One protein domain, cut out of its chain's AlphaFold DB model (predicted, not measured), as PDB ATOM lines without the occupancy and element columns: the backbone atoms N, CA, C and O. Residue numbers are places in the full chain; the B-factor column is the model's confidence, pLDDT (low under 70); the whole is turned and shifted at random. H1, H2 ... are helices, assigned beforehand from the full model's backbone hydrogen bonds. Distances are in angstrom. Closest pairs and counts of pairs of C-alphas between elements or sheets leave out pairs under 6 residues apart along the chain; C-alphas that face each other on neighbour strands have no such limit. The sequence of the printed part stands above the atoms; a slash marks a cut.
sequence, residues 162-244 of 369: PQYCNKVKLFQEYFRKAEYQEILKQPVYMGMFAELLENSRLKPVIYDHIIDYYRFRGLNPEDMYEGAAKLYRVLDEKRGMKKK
ATOM      1  N   PRO A 162     -68.832 464.665 -10.179       87.00
ATOM      2  CA  PRO A 162     -68.178 464.324  -8.906       87.00
ATOM      3  C   PRO A 162     -68.689 465.086  -7.669       87.00
ATOM      4  O   PRO A 162     -68.619 464.582  -6.546       87.00
ATOM      5  N   GLN A 163     -69.206 466.300  -7.870       84.50
ATOM      6  CA  GLN A 163     -69.750 467.156  -6.812       84.50
ATOM      7  C   GLN A 163     -71.084 466.623  -6.251       84.50
ATOM      8  O   GLN A 163     -71.365 466.768  -5.055       84.50
ATOM      9  N   TYR A 164     -71.873 465.946  -7.088       89.12
ATOM     10  CA  TYR A 164     -73.247 465.531  -6.793       89.12
ATOM     11  C   TYR A 164     -73.427 464.008  -6.732       89.12
ATOM     12  O   TYR A 164     -74.306 463.536  -6.010       89.12
ATOM     13  N   CYS A 165     -72.527 463.225  -7.336       88.25
ATOM     14  CA  CYS A 165     -72.634 461.763  -7.473       88.25
ATOM     15  C   CYS A 165     -72.733 460.982  -6.146       88.25
ATOM     16  O   CYS A 165     -73.098 459.807  -6.109       88.25
ATOM     17  N   ASN A 166     -72.420 461.633  -5.024       86.69
ATOM     18  CA  ASN A 166     -72.476 461.072  -3.675       86.69
ATOM     19  C   ASN A 166     -73.727 461.485  -2.873       86.69
ATOM     20  O   ASN A 166     -73.863 461.068  -1.708       86.69
ATOM     21  N   LYS A 167     -74.602 462.321  -3.447       89.81
ATOM     22  CA  LYS A 167     -75.753 462.966  -2.799       89.81
ATOM     23  C   LYS A 167     -77.039 462.171  -3.049       89.81
ATOM     24  O   LYS A 167     -77.867 462.542  -3.867       89.81
ATOM     25  N   VAL A 168     -77.235 461.098  -2.283       90.56
ATOM     26  CA  VAL A 168     -78.379 460.170  -2.428       90.56
ATOM     27  C   VAL A 168     -79.744 460.879  -2.480       90.56
ATOM     28  O   VAL A 168     -80.586 460.502  -3.283       90.56
ATOM     29  N   LYS A 169     -79.950 461.925  -1.666       92.12
ATOM     30  CA  LYS A 169     -81.215 462.678  -1.630       92.12
ATOM     31  C   LYS A 169     -81.563 463.338  -2.969       92.12
ATOM     32  O   LYS A 169     -82.725 463.318  -3.339       92.12
ATOM     33  N   LEU A 170     -80.567 463.853  -3.697       94.00
ATOM     34  CA  LEU A 170     -80.800 464.506  -4.988       94.00
ATOM     35  C   LEU A 170     -81.274 463.499  -6.041       94.00
ATOM     36  O   LEU A 170     -82.207 463.778  -6.780       94.00
ATOM     37  N   PHE A 171     -80.703 462.290  -6.045       95.00
ATOM     38  CA  PHE A 171     -81.199 461.205  -6.893       95.00
ATOM     39  C   PHE A 171     -82.642 460.833  -6.525       95.00
ATOM     40  O   PHE A 171     -83.489 460.730  -7.401       95.00
ATOM     41  N   GLN A 172     -82.950 460.677  -5.234       93.25
ATOM     42  CA  GLN A 172     -84.311 460.343  -4.789       93.25
ATOM     43  C   GLN A 172     -85.348 461.399  -5.183       93.25
ATOM     44  O   GLN A 172     -86.480 461.054  -5.511       93.25
ATOM     45  N   GLU A 173     -84.976 462.674  -5.119       95.19
ATOM     46  CA  GLU A 173     -85.828 463.789  -5.521       95.19
ATOM     47  C   GLU A 173     -86.033 463.820  -7.035       95.19
ATOM     48  O   GLU A 173     -87.172 463.898  -7.491       95.19
ATOM     49  N   TYR A 174     -84.960 463.629  -7.805       96.31
ATOM     50  CA  TYR A 174     -85.017 463.504  -9.259       96.31
ATOM     51  C   TYR A 174     -85.997 462.410  -9.708       96.31
ATOM     52  O   TYR A 174     -86.908 462.676 -10.490       96.31
ATOM     53  N   PHE A 175     -85.890 461.202  -9.141       95.62
ATOM     54  CA  PHE A 175     -86.795 460.086  -9.453       95.62
ATOM     55  C   PHE A 175     -88.225 460.279  -8.924       95.62
ATOM     56  O   PHE A 175     -89.093 459.467  -9.242       95.62
ATOM     57  N   ARG A 176     -88.504 461.323  -8.128       95.06
ATOM     58  CA  ARG A 176     -89.849 461.658  -7.626       95.06
ATOM     59  C   ARG A 176     -90.543 462.746  -8.449       95.06
ATOM     60  O   ARG A 176     -91.759 462.885  -8.333       95.06
ATOM     61  N   LYS A 177     -89.816 463.502  -9.277       94.88
ATOM     62  CA  LYS A 177     -90.402 464.568 -10.103       94.88
ATOM     63  C   LYS A 177     -91.527 464.011 -10.973       94.88
ATOM     64  O   LYS A 177     -91.327 463.036 -11.700       94.88
ATOM     65  N   ALA A 178     -92.710 464.622 -10.872       92.75
ATOM     66  CA  ALA A 178     -93.905 464.185 -11.591       92.75
ATOM     67  C   ALA A 178     -93.703 464.279 -13.111       92.75
ATOM     68  O   ALA A 178     -93.981 463.316 -13.820       92.75
ATOM     69  N   GLU A 179     -93.101 465.380 -13.572       91.38
ATOM     70  CA  GLU A 179     -92.774 465.635 -14.985       91.38
ATOM     71  C   GLU A 179     -91.858 464.570 -15.617       91.38
ATOM     72  O   GLU A 179     -91.846 464.410 -16.832       91.38
ATOM     73  N   TYR A 180     -91.113 463.802 -14.815       94.00
ATOM     74  CA  TYR A 180     -90.184 462.791 -15.323       94.00
ATOM     75  C   TYR A 180     -90.734 461.363 -15.264       94.00
ATOM     76  O   TYR A 180     -90.171 460.479 -15.902       94.00
ATOM     77  N   GLN A 181     -91.832 461.090 -14.551       91.81
ATOM     78  CA  GLN A 181     -92.268 459.704 -14.302       91.81
ATOM     79  C   GLN A 181     -92.546 458.892 -15.572       91.81
ATOM     80  O   GLN A 181     -92.302 457.683 -15.593       91.81
ATOM     81  N   GLU A 182     -93.070 459.538 -16.610       90.12
ATOM     82  CA  GLU A 182     -93.317 458.900 -17.905       90.12
ATOM     83  C   GLU A 182     -92.032 458.792 -18.725       90.12
ATOM     84  O   GLU A 182     -91.734 457.742 -19.294       90.12
ATOM     85  N   ILE A 183     -91.227 459.854 -18.708       92.75
ATOM     86  CA  ILE A 183     -90.001 460.000 -19.495       92.75
ATOM     87  C   ILE A 183     -88.916 459.016 -19.057       92.75
ATOM     88  O   ILE A 183     -88.298 458.366 -19.896       92.75
ATOM     89  N   LEU A 184     -88.722 458.833 -17.748       94.56
ATOM     90  CA  LEU A 184     -87.709 457.919 -17.205       94.56
ATOM     91  C   LEU A 184     -87.962 456.465 -17.616       94.56
ATOM     92  O   LEU A 184     -87.031 455.670 -17.719       94.56
ATOM     93  N   LYS A 185     -89.225 456.112 -17.870       92.00
ATOM     94  CA  LYS A 185     -89.626 454.771 -18.310       92.00
ATOM     95  C   LYS A 185     -89.483 454.573 -19.817       92.00
ATOM     96  O   LYS A 185     -89.654 453.447 -20.283       92.00
ATOM     97  N   GLN A 186     -89.174 455.622 -20.579       90.62
ATOM     98  CA  GLN A 186     -88.989 455.486 -22.014       90.62
ATOM     99  C   GLN A 186     -87.668 454.766 -22.339       90.62
ATOM    100  O   GLN A 186     -86.625 455.102 -21.770       90.62
ATOM    101  N   PRO A 187     -87.669 453.814 -23.294       90.50
ATOM    102  CA  PRO A 187     -86.463 453.091 -23.692       90.50
ATOM    103  C   PRO A 187     -85.319 454.008 -24.138       90.50
ATOM    104  O   PRO A 187     -84.165 453.731 -23.819       90.50
ATOM    105  N   VAL A 188     -85.633 455.109 -24.831       90.50
ATOM    106  CA  VAL A 188     -84.643 456.085 -25.313       90.50
ATOM    107  C   VAL A 188     -83.883 456.706 -24.142       90.50
ATOM    108  O   VAL A 188     -82.655 456.658 -24.113       90.50
ATOM    109  N   TYR A 189     -84.603 457.201 -23.128       95.12
ATOM    110  CA  TYR A 189     -83.982 457.738 -21.918       95.12
ATOM    111  C   TYR A 189     -83.125 456.679 -21.214       95.12
ATOM    112  O   TYR A 189     -81.983 456.958 -20.860       95.12
ATOM    113  N   MET A 190     -83.640 455.455 -21.037       95.31
ATOM    114  CA  MET A 190     -82.892 454.384 -20.363       95.31
ATOM    115  C   MET A 190     -81.578 454.052 -21.075       95.31
ATOM    116  O   MET A 190     -80.562 453.863 -20.407       95.31
ATOM    117  N   GLY A 191     -81.589 454.009 -22.411       94.50
ATOM    118  CA  GLY A 191     -80.391 453.771 -23.215       94.50
ATOM    119  C   GLY A 191     -79.338 454.859 -23.010       94.50
ATOM    120  O   GLY A 191     -78.211 454.547 -22.636       94.50
ATOM    121  N   MET A 192     -79.728 456.128 -23.147       94.31
ATOM    122  CA  MET A 192     -78.826 457.269 -22.929       94.31
ATOM    123  C   MET A 192     -78.330 457.338 -21.477       94.31
ATOM    124  O   MET A 192     -77.162 457.608 -21.206       94.31
ATOM    125  N   PHE A 193     -79.200 457.034 -20.514       96.50
ATOM    126  CA  PHE A 193     -78.821 456.974 -19.107       96.50
ATOM    127  C   PHE A 193     -77.800 455.860 -18.833       96.50
ATOM    128  O   PHE A 193     -76.902 456.041 -18.009       96.50
ATOM    129  N   ALA A 194     -77.894 454.728 -19.535       96.06
ATOM    130  CA  ALA A 194     -76.905 453.658 -19.444       96.06
ATOM    131  C   ALA A 194     -75.514 454.153 -19.866       96.06
ATOM    132  O   ALA A 194     -74.558 453.958 -19.117       96.06
ATOM    133  N   GLU A 195     -75.422 454.861 -20.993       94.88
ATOM    134  CA  GLU A 195     -74.169 455.439 -21.507       94.88
ATOM    135  C   GLU A 195     -73.554 456.439 -20.515       94.88
ATOM    136  O   GLU A 195     -72.360 456.385 -20.209       94.88
ATOM    137  N   LEU A 196     -74.382 457.301 -19.914       94.31
ATOM    138  CA  LEU A 196     -73.931 458.220 -18.863       94.31
ATOM    139  C   LEU A 196     -73.400 457.472 -17.621       94.31
ATOM    140  O   LEU A 196     -72.444 457.910 -16.962       94.31
ATOM    141  N   LEU A 197     -73.996 456.325 -17.283       93.94
ATOM    142  CA  LEU A 197     -73.589 455.507 -16.139       93.94
ATOM    143  C   LEU A 197     -72.313 454.689 -16.379       93.94
ATOM    144  O   LEU A 197     -71.625 454.379 -15.399       93.94
ATOM    145  N   GLU A 198     -71.967 454.352 -17.623       90.94
ATOM    146  CA  GLU A 198     -70.769 453.559 -17.944       90.94
ATOM    147  C   GLU A 198     -69.495 454.208 -17.391       90.94
ATOM    148  O   GLU A 198     -68.687 453.550 -16.721       90.94
ATOM    149  N   ASN A 199     -69.370 455.524 -17.564       84.06
ATOM    150  CA  ASN A 199     -68.215 456.306 -17.116       84.06
ATOM    151  C   ASN A 199     -68.326 456.791 -15.660       84.06
ATOM    152  O   ASN A 199     -67.368 457.318 -15.091       84.06
ATOM    153  N   SER A 200     -69.475 456.569 -15.023       86.62
ATOM    154  CA  SER A 200     -69.770 457.074 -13.686       86.62
ATOM    155  C   SER A 200     -69.532 456.020 -12.600       86.62
ATOM    156  O   SER A 200     -69.707 454.810 -12.788       86.62
ATOM    157  N   ARG A 201     -69.138 456.478 -11.405       86.62
ATOM    158  CA  ARG A 201     -69.057 455.646 -10.194       86.62
ATOM    159  C   ARG A 201     -69.914 456.249  -9.095       86.62
ATOM    160  O   ARG A 201     -69.569 457.286  -8.532       86.62
ATOM    161  N   LEU A 202     -71.011 455.571  -8.778       90.19
ATOM    162  CA  LEU A 202     -71.965 456.000  -7.761       90.19
ATOM    163  C   LEU A 202     -71.817 455.187  -6.476       90.19
ATOM    164  O   LEU A 202     -71.189 454.126  -6.430       90.19
ATOM    165  N   LYS A 203     -72.426 455.682  -5.398       88.81
ATOM    166  CA  LYS A 203     -72.543 454.901  -4.165       88.81
ATOM    167  C   LYS A 203     -73.447 453.682  -4.383       88.81
ATOM    168  O   LYS A 203     -74.458 453.803  -5.072       88.81
ATOM    169  N   PRO A 204     -73.180 452.547  -3.707       89.62
ATOM    170  CA  PRO A 204     -74.011 451.345  -3.799       89.62
ATOM    171  C   PRO A 204     -75.509 451.592  -3.583       89.62
ATOM    172  O   PRO A 204     -76.324 451.063  -4.325       89.62
ATOM    173  N   VAL A 205     -75.854 452.450  -2.617       88.56
ATOM    174  CA  VAL A 205     -77.244 452.807  -2.288       88.56
ATOM    175  C   VAL A 205     -77.955 453.514  -3.449       88.56
ATOM    176  O   VAL A 205     -79.160 453.360  -3.611       88.56
ATOM    177  N   ILE A 206     -77.225 454.274  -4.271       93.06
ATOM    178  CA  ILE A 206     -77.799 454.968  -5.432       93.06
ATOM    179  C   ILE A 206     -78.105 453.956  -6.534       93.06
ATOM    180  O   ILE A 206     -79.200 453.977  -7.083       93.06
ATOM    181  N   TYR A 207     -77.187 453.021  -6.798       94.50
ATOM    182  CA  TYR A 207     -77.466 451.914  -7.713       94.50
ATOM    183  C   TYR A 207     -78.671 451.095  -7.247       94.50
ATOM    184  O   TYR A 207     -79.552 450.822  -8.052       94.50
ATOM    185  N   ASP A 208     -78.747 450.752  -5.956       92.75
ATOM    186  CA  ASP A 208     -79.895 450.022  -5.405       92.75
ATOM    187  C   ASP A 208     -81.206 450.785  -5.630       92.75
ATOM    188  O   ASP A 208     -82.183 450.184  -6.065       92.75
ATOM    189  N   HIS A 209     -81.204 452.104  -5.421       93.94
ATOM    190  CA  HIS A 209     -82.372 452.946  -5.664       93.94
ATOM    191  C   HIS A 209     -82.812 452.950  -7.136       93.94
ATOM    192  O   HIS A 209     -83.998 452.787  -7.411       93.94
ATOM    193  N   ILE A 210     -81.869 453.082  -8.077       95.19
ATOM    194  CA  ILE A 210     -82.158 453.038  -9.520       95.19
ATOM    195  C   ILE A 210     -82.738 451.668  -9.907       95.19
ATOM    196  O   ILE A 210     -83.749 451.580 -10.600       95.19
ATOM    197  N   ILE A 211     -82.120 450.589  -9.420       94.44
ATOM    198  CA  ILE A 211     -82.557 449.208  -9.670       94.44
ATOM    199  C   ILE A 211     -83.970 448.968  -9.122       94.44
ATOM    200  O   ILE A 211     -84.771 448.290  -9.768       94.44
ATOM    201  N   ASP A 212     -84.269 449.511  -7.941       93.44
ATOM    202  CA  ASP A 212     -85.583 449.409  -7.304       93.44
ATOM    203  C   ASP A 212     -86.646 450.189  -8.079       93.44
ATOM    204  O   ASP A 212     -87.736 449.660  -8.302       93.44
ATOM    205  N   TYR A 213     -86.316 451.401  -8.539       94.94
ATOM    206  CA  TYR A 213     -87.216 452.244  -9.328       94.94
ATOM    207  C   TYR A 213     -87.677 451.536 -10.609       94.94
ATOM    208  O   TYR A 213     -88.876 451.451 -10.875       94.94
ATOM    209  N   TYR A 214     -86.742 450.945 -11.359       93.81
ATOM    210  CA  TYR A 214     -87.056 450.210 -12.589       93.81
ATOM    211  C   TYR A 214     -87.452 448.745 -12.370       93.81
ATOM    212  O   TYR A 214     -87.795 448.045 -13.321       93.81
ATOM    213  N   ARG A 215     -87.418 448.264 -11.121       91.81
ATOM    214  CA  ARG A 215     -87.763 446.884 -10.738       91.81
ATOM    215  C   ARG A 215     -86.988 445.823 -11.527       91.81
ATOM    216  O   ARG A 215     -87.510 444.750 -11.813       91.81
ATOM    217  N   PHE A 216     -85.717 446.084 -11.823       91.62
ATOM    218  CA  PHE A 216     -84.901 445.193 -12.652       91.62
ATOM    219  C   PHE A 216     -84.561 443.850 -12.000       91.62
ATOM    220  O   PHE A 216     -84.168 442.907 -12.682       91.62
ATOM    221  N   ARG A 217     -84.721 443.697 -10.681       86.50
ATOM    222  CA  ARG A 217     -84.382 442.432 -10.017       86.50
ATOM    223  C   ARG A 217     -85.263 441.284 -10.514       86.50
ATOM    224  O   ARG A 217     -86.454 441.248 -10.233       86.50
ATOM    225  N   GLY A 218     -84.629 440.293 -11.140       81.62
ATOM    226  CA  GLY A 218     -85.294 439.078 -11.614       81.62
ATOM    227  C   GLY A 218     -85.878 439.180 -13.022       81.62
ATOM    228  O   GLY A 218     -86.519 438.226 -13.447       81.62
ATOM    229  N   LEU A 219     -85.650 440.289 -13.733       86.81
ATOM    230  CA  LEU A 219     -85.977 440.402 -15.153       86.81
ATOM    231  C   LEU A 219     -84.871 439.794 -16.023       86.81
ATOM    232  O   LEU A 219     -83.696 439.797 -15.643       86.81
ATOM    233  N   ASN A 220     -85.256 439.305 -17.202       84.50
ATOM    234  CA  ASN A 220     -84.320 438.879 -18.232       84.50
ATOM    235  C   ASN A 220     -84.110 440.024 -19.230       84.50
ATOM    236  O   ASN A 220     -85.091 440.529 -19.769       84.50
ATOM    237  N   PRO A 221     -82.859 440.409 -19.533       86.88
ATOM    238  CA  PRO A 221     -82.579 441.502 -20.464       86.88
ATOM    239  C   PRO A 221     -82.973 441.198 -21.917       86.88
ATOM    240  O   PRO A 221     -83.041 442.126 -22.710       86.88
ATOM    241  N   GLU A 222     -83.201 439.932 -22.277       85.25
ATOM    242  CA  GLU A 222     -83.650 439.534 -23.622       85.25
ATOM    243  C   GLU A 222     -85.133 439.844 -23.863       85.25
ATOM    244  O   GLU A 222     -85.526 440.095 -24.996       85.25
ATOM    245  N   ASP A 223     -85.929 439.922 -22.793       88.44
ATOM    246  CA  ASP A 223     -87.362 440.225 -22.853       88.44
ATOM    247  C   ASP A 223     -87.636 441.746 -22.783       88.44
ATOM    248  O   ASP A 223     -88.778 442.183 -22.637       88.44
ATOM    249  N   MET A 224     -86.587 442.576 -22.817       88.44
ATOM    250  CA  MET A 224     -86.652 444.022 -22.591       88.44
ATOM    251  C   MET A 224     -86.346 444.803 -23.870       88.44
ATOM    252  O   MET A 224     -85.545 444.379 -24.700       88.44
ATOM    253  N   TYR A 225     -86.915 446.005 -23.992       88.88
ATOM    254  CA  TYR A 225     -86.521 446.957 -25.033       88.88
ATOM    255  C   TYR A 225     -85.018 447.256 -24.973       88.88
ATOM    256  O   TYR A 225     -84.442 447.320 -23.885       88.88
ATOM    257  N   GLU A 226     -84.396 447.516 -26.125       90.56
ATOM    258  CA  GLU A 226     -82.940 447.673 -26.261       90.56
ATOM    259  C   GLU A 226     -82.335 448.647 -25.234       90.56
ATOM    260  O   GLU A 226     -81.377 448.305 -24.538       90.56
ATOM    261  N   GLY A 227     -82.914 449.842 -25.079       88.75
ATOM    262  CA  GLY A 227     -82.418 450.836 -24.122       88.75
ATOM    263  C   GLY A 227     -82.555 450.404 -22.657       88.75
ATOM    264  O   GLY A 227     -81.653 450.633 -21.851       88.75
ATOM    265  N   ALA A 228     -83.631 449.691 -22.317       92.19
ATOM    266  CA  ALA A 228     -83.822 449.130 -20.981       92.19
ATOM    267  C   ALA A 228     -82.842 447.976 -20.708       92.19
ATOM    268  O   ALA A 228     -82.278 447.881 -19.616       92.19
ATOM    269  N   ALA A 229     -82.579 447.138 -21.714       93.25
ATOM    270  CA  ALA A 229     -81.595 446.064 -21.644       93.25
ATOM    271  C   ALA A 229     -80.163 446.604 -21.479       93.25
ATOM    272  O   ALA A 229     -79.392 446.056 -20.684       93.25
ATOM    273  N   LYS A 230     -79.805 447.698 -22.171       94.81
ATOM    274  CA  LYS A 230     -78.521 448.402 -21.978       94.81
ATOM    275  C   LYS A 230     -78.367 448.865 -20.531       94.81
ATOM    276  O   LYS A 230     -77.392 448.499 -19.873       94.81
ATOM    277  N   LEU A 231     -79.366 449.571 -19.998       95.56
ATOM    278  CA  LEU A 231     -79.343 450.046 -18.614       95.56
ATOM    279  C   LEU A 231     -79.257 448.895 -17.605       95.56
ATOM    280  O   LEU A 231     -78.473 448.959 -16.655       95.56
ATOM    281  N   TYR A 232     -80.011 447.817 -17.834       94.75
ATOM    282  CA  TYR A 232     -79.940 446.606 -17.020       94.75
ATOM    283  C   TYR A 232     -78.507 446.059 -16.959       94.75
ATOM    284  O   TYR A 232     -77.998 445.788 -15.869       94.75
ATOM    285  N   ARG A 233     -77.844 445.905 -18.113       93.25
ATOM    286  CA  ARG A 233     -76.486 445.340 -18.199       93.25
ATOM    287  C   ARG A 233     -75.476 446.189 -17.430       93.25
ATOM    288  O   ARG A 233     -74.739 445.639 -16.613       93.25
ATOM    289  N   VAL A 234     -75.507 447.510 -17.616       95.00
ATOM    290  CA  VAL A 234     -74.617 448.442 -16.904       95.00
ATOM    291  C   VAL A 234     -74.835 448.361 -15.388       95.00
ATOM    292  O   VAL A 234     -73.878 448.293 -14.615       95.00
ATOM    293  N   LEU A 235     -76.088 448.313 -14.928       94.31
ATOM    294  CA  LEU A 235     -76.393 448.197 -13.499       94.31
ATOM    295  C   LEU A 235     -75.975 446.836 -12.913       94.31
ATOM    296  O   LEU A 235     -75.494 446.790 -11.776       94.31
ATOM    297  N   ASP A 236     -76.113 445.739 -13.666       92.88
ATOM    298  CA  ASP A 236     -75.695 444.402 -13.222       92.88
ATOM    299  C   ASP A 236     -74.168 444.328 -13.107       92.88
ATOM    300  O   ASP A 236     -73.656 443.818 -12.110       92.88
ATOM    301  N   GLU A 237     -73.439 444.923 -14.052       92.25
ATOM    302  CA  GLU A 237     -71.977 445.013 -14.008       92.25
ATOM    303  C   GLU A 237     -71.487 445.824 -12.797       92.25
ATOM    304  O   GLU A 237     -70.600 445.387 -12.057       92.25
ATOM    305  N   LYS A 238     -72.081 446.998 -12.551       90.12
ATOM    306  CA  LYS A 238     -71.622 447.921 -11.498       90.12
ATOM    307  C   LYS A 238     -72.029 447.476 -10.091       90.12
ATOM    308  O   LYS A 238     -71.269 447.682  -9.140       90.12
ATOM    309  N   ARG A 239     -73.233 446.913  -9.923       89.94
ATOM    310  CA  ARG A 239     -73.808 446.599  -8.599       89.94
ATOM    311  C   ARG A 239     -73.937 445.104  -8.314       89.94
ATOM    312  O   ARG A 239     -73.807 444.719  -7.149       89.94
ATOM    313  N   GLY A 240     -74.159 444.286  -9.341       85.31
ATOM    314  CA  GLY A 240     -74.506 442.871  -9.227       85.31
ATOM    315  C   GLY A 240     -75.942 442.681  -8.743       85.31
ATOM    316  O   GLY A 240     -76.203 442.693  -7.538       85.31
ATOM    317  N   MET A 241     -76.876 442.477  -9.671       82.25
ATOM    318  CA  MET A 241     -78.305 442.287  -9.383       82.25
ATOM    319  C   MET A 241     -78.682 440.819  -9.193       82.25
ATOM    320  O   MET A 241     -79.657 440.503  -8.501       82.25
ATOM    321  N   LYS A 242     -77.901 439.897  -9.762       67.62
ATOM    322  CA  LYS A 242     -78.106 438.460  -9.558       67.62
ATOM    323  C   LYS A 242     -77.774 438.096  -8.113       67.62
ATOM    324  O   LYS A 242     -76.671 438.347  -7.624       67.62
ATOM    325  N   LYS A 243     -78.727 437.467  -7.415       54.88
ATOM    326  CA  LYS A 243     -78.512 436.940  -6.061       54.88
ATOM    327  C   LYS A 243     -77.315 435.986  -6.096       54.88
ATOM    328  O   LYS A 243     -77.438 434.852  -6.554       54.88
ATOM    329  N   LYS A 244     -76.159 436.404  -5.564       49.38
ATOM    330  CA  LYS A 244     -75.127 435.439  -5.168       49.38
ATOM    331  C   LYS A 244     -75.803 434.491  -4.185       49.38
ATOM    332  O   LYS A 244     -76.362 434.959  -3.189       49.38
TER     333      LYS A 244
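What this domain is: This is residues 162 to 244 of the 369 residues of the protein "J domain-containing protein" of Roseburia sp. CAG:50 (UniProt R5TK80). Four roughly aligned helices make a U, with contacts running H1, H3, H4, H2; H2 and H4 form its closest pair, and residues 177 to 183 stick out. The printed part has 83 residues with four named helices, H1 to H4 in chain order, and no named strand: all helix, compact, radius of gyration of the C-alphas 12.3 A, spans 34 by 31 by 20 A.

Where its parts are: H1, residues 168 to 174, begins at C-alpha (-78.379, 460.170, -2.428). H2 is residues 187 to 198, 16.7 A; H3, 204 to 213, 14.3 A. H4, 226 to 239, 19.9 A, ends at C-alpha (-73.808, 446.599, -8.599).

How they stand to each other: H1 touches H3, closest C-alphas Val 168 and Ile 206, 6.0 A. H3 and H4, a helical hairpin, touch through residues 235 to 239 of H4 alone, closest C-alphas Tyr 207 and Arg 239, 6.5 A, at a shallow tilt of 30 degrees, opposite ways. H4 touches H2, closest C-alphas Gly 227 and Gly 191, 3.7 A. H1 and H4 are apart. In H1, H2, H3 and H4 every O i to N i+4 pair is within hydrogen-bond range.

The domain as a whole: The C-alphas farthest apart, Glu 179 and Lys 244, are 36.3 A apart. The printed part has no cut; links H1 to H2 and H3 to H4 are long. Residues 242 to 244 have pLDDT under 70.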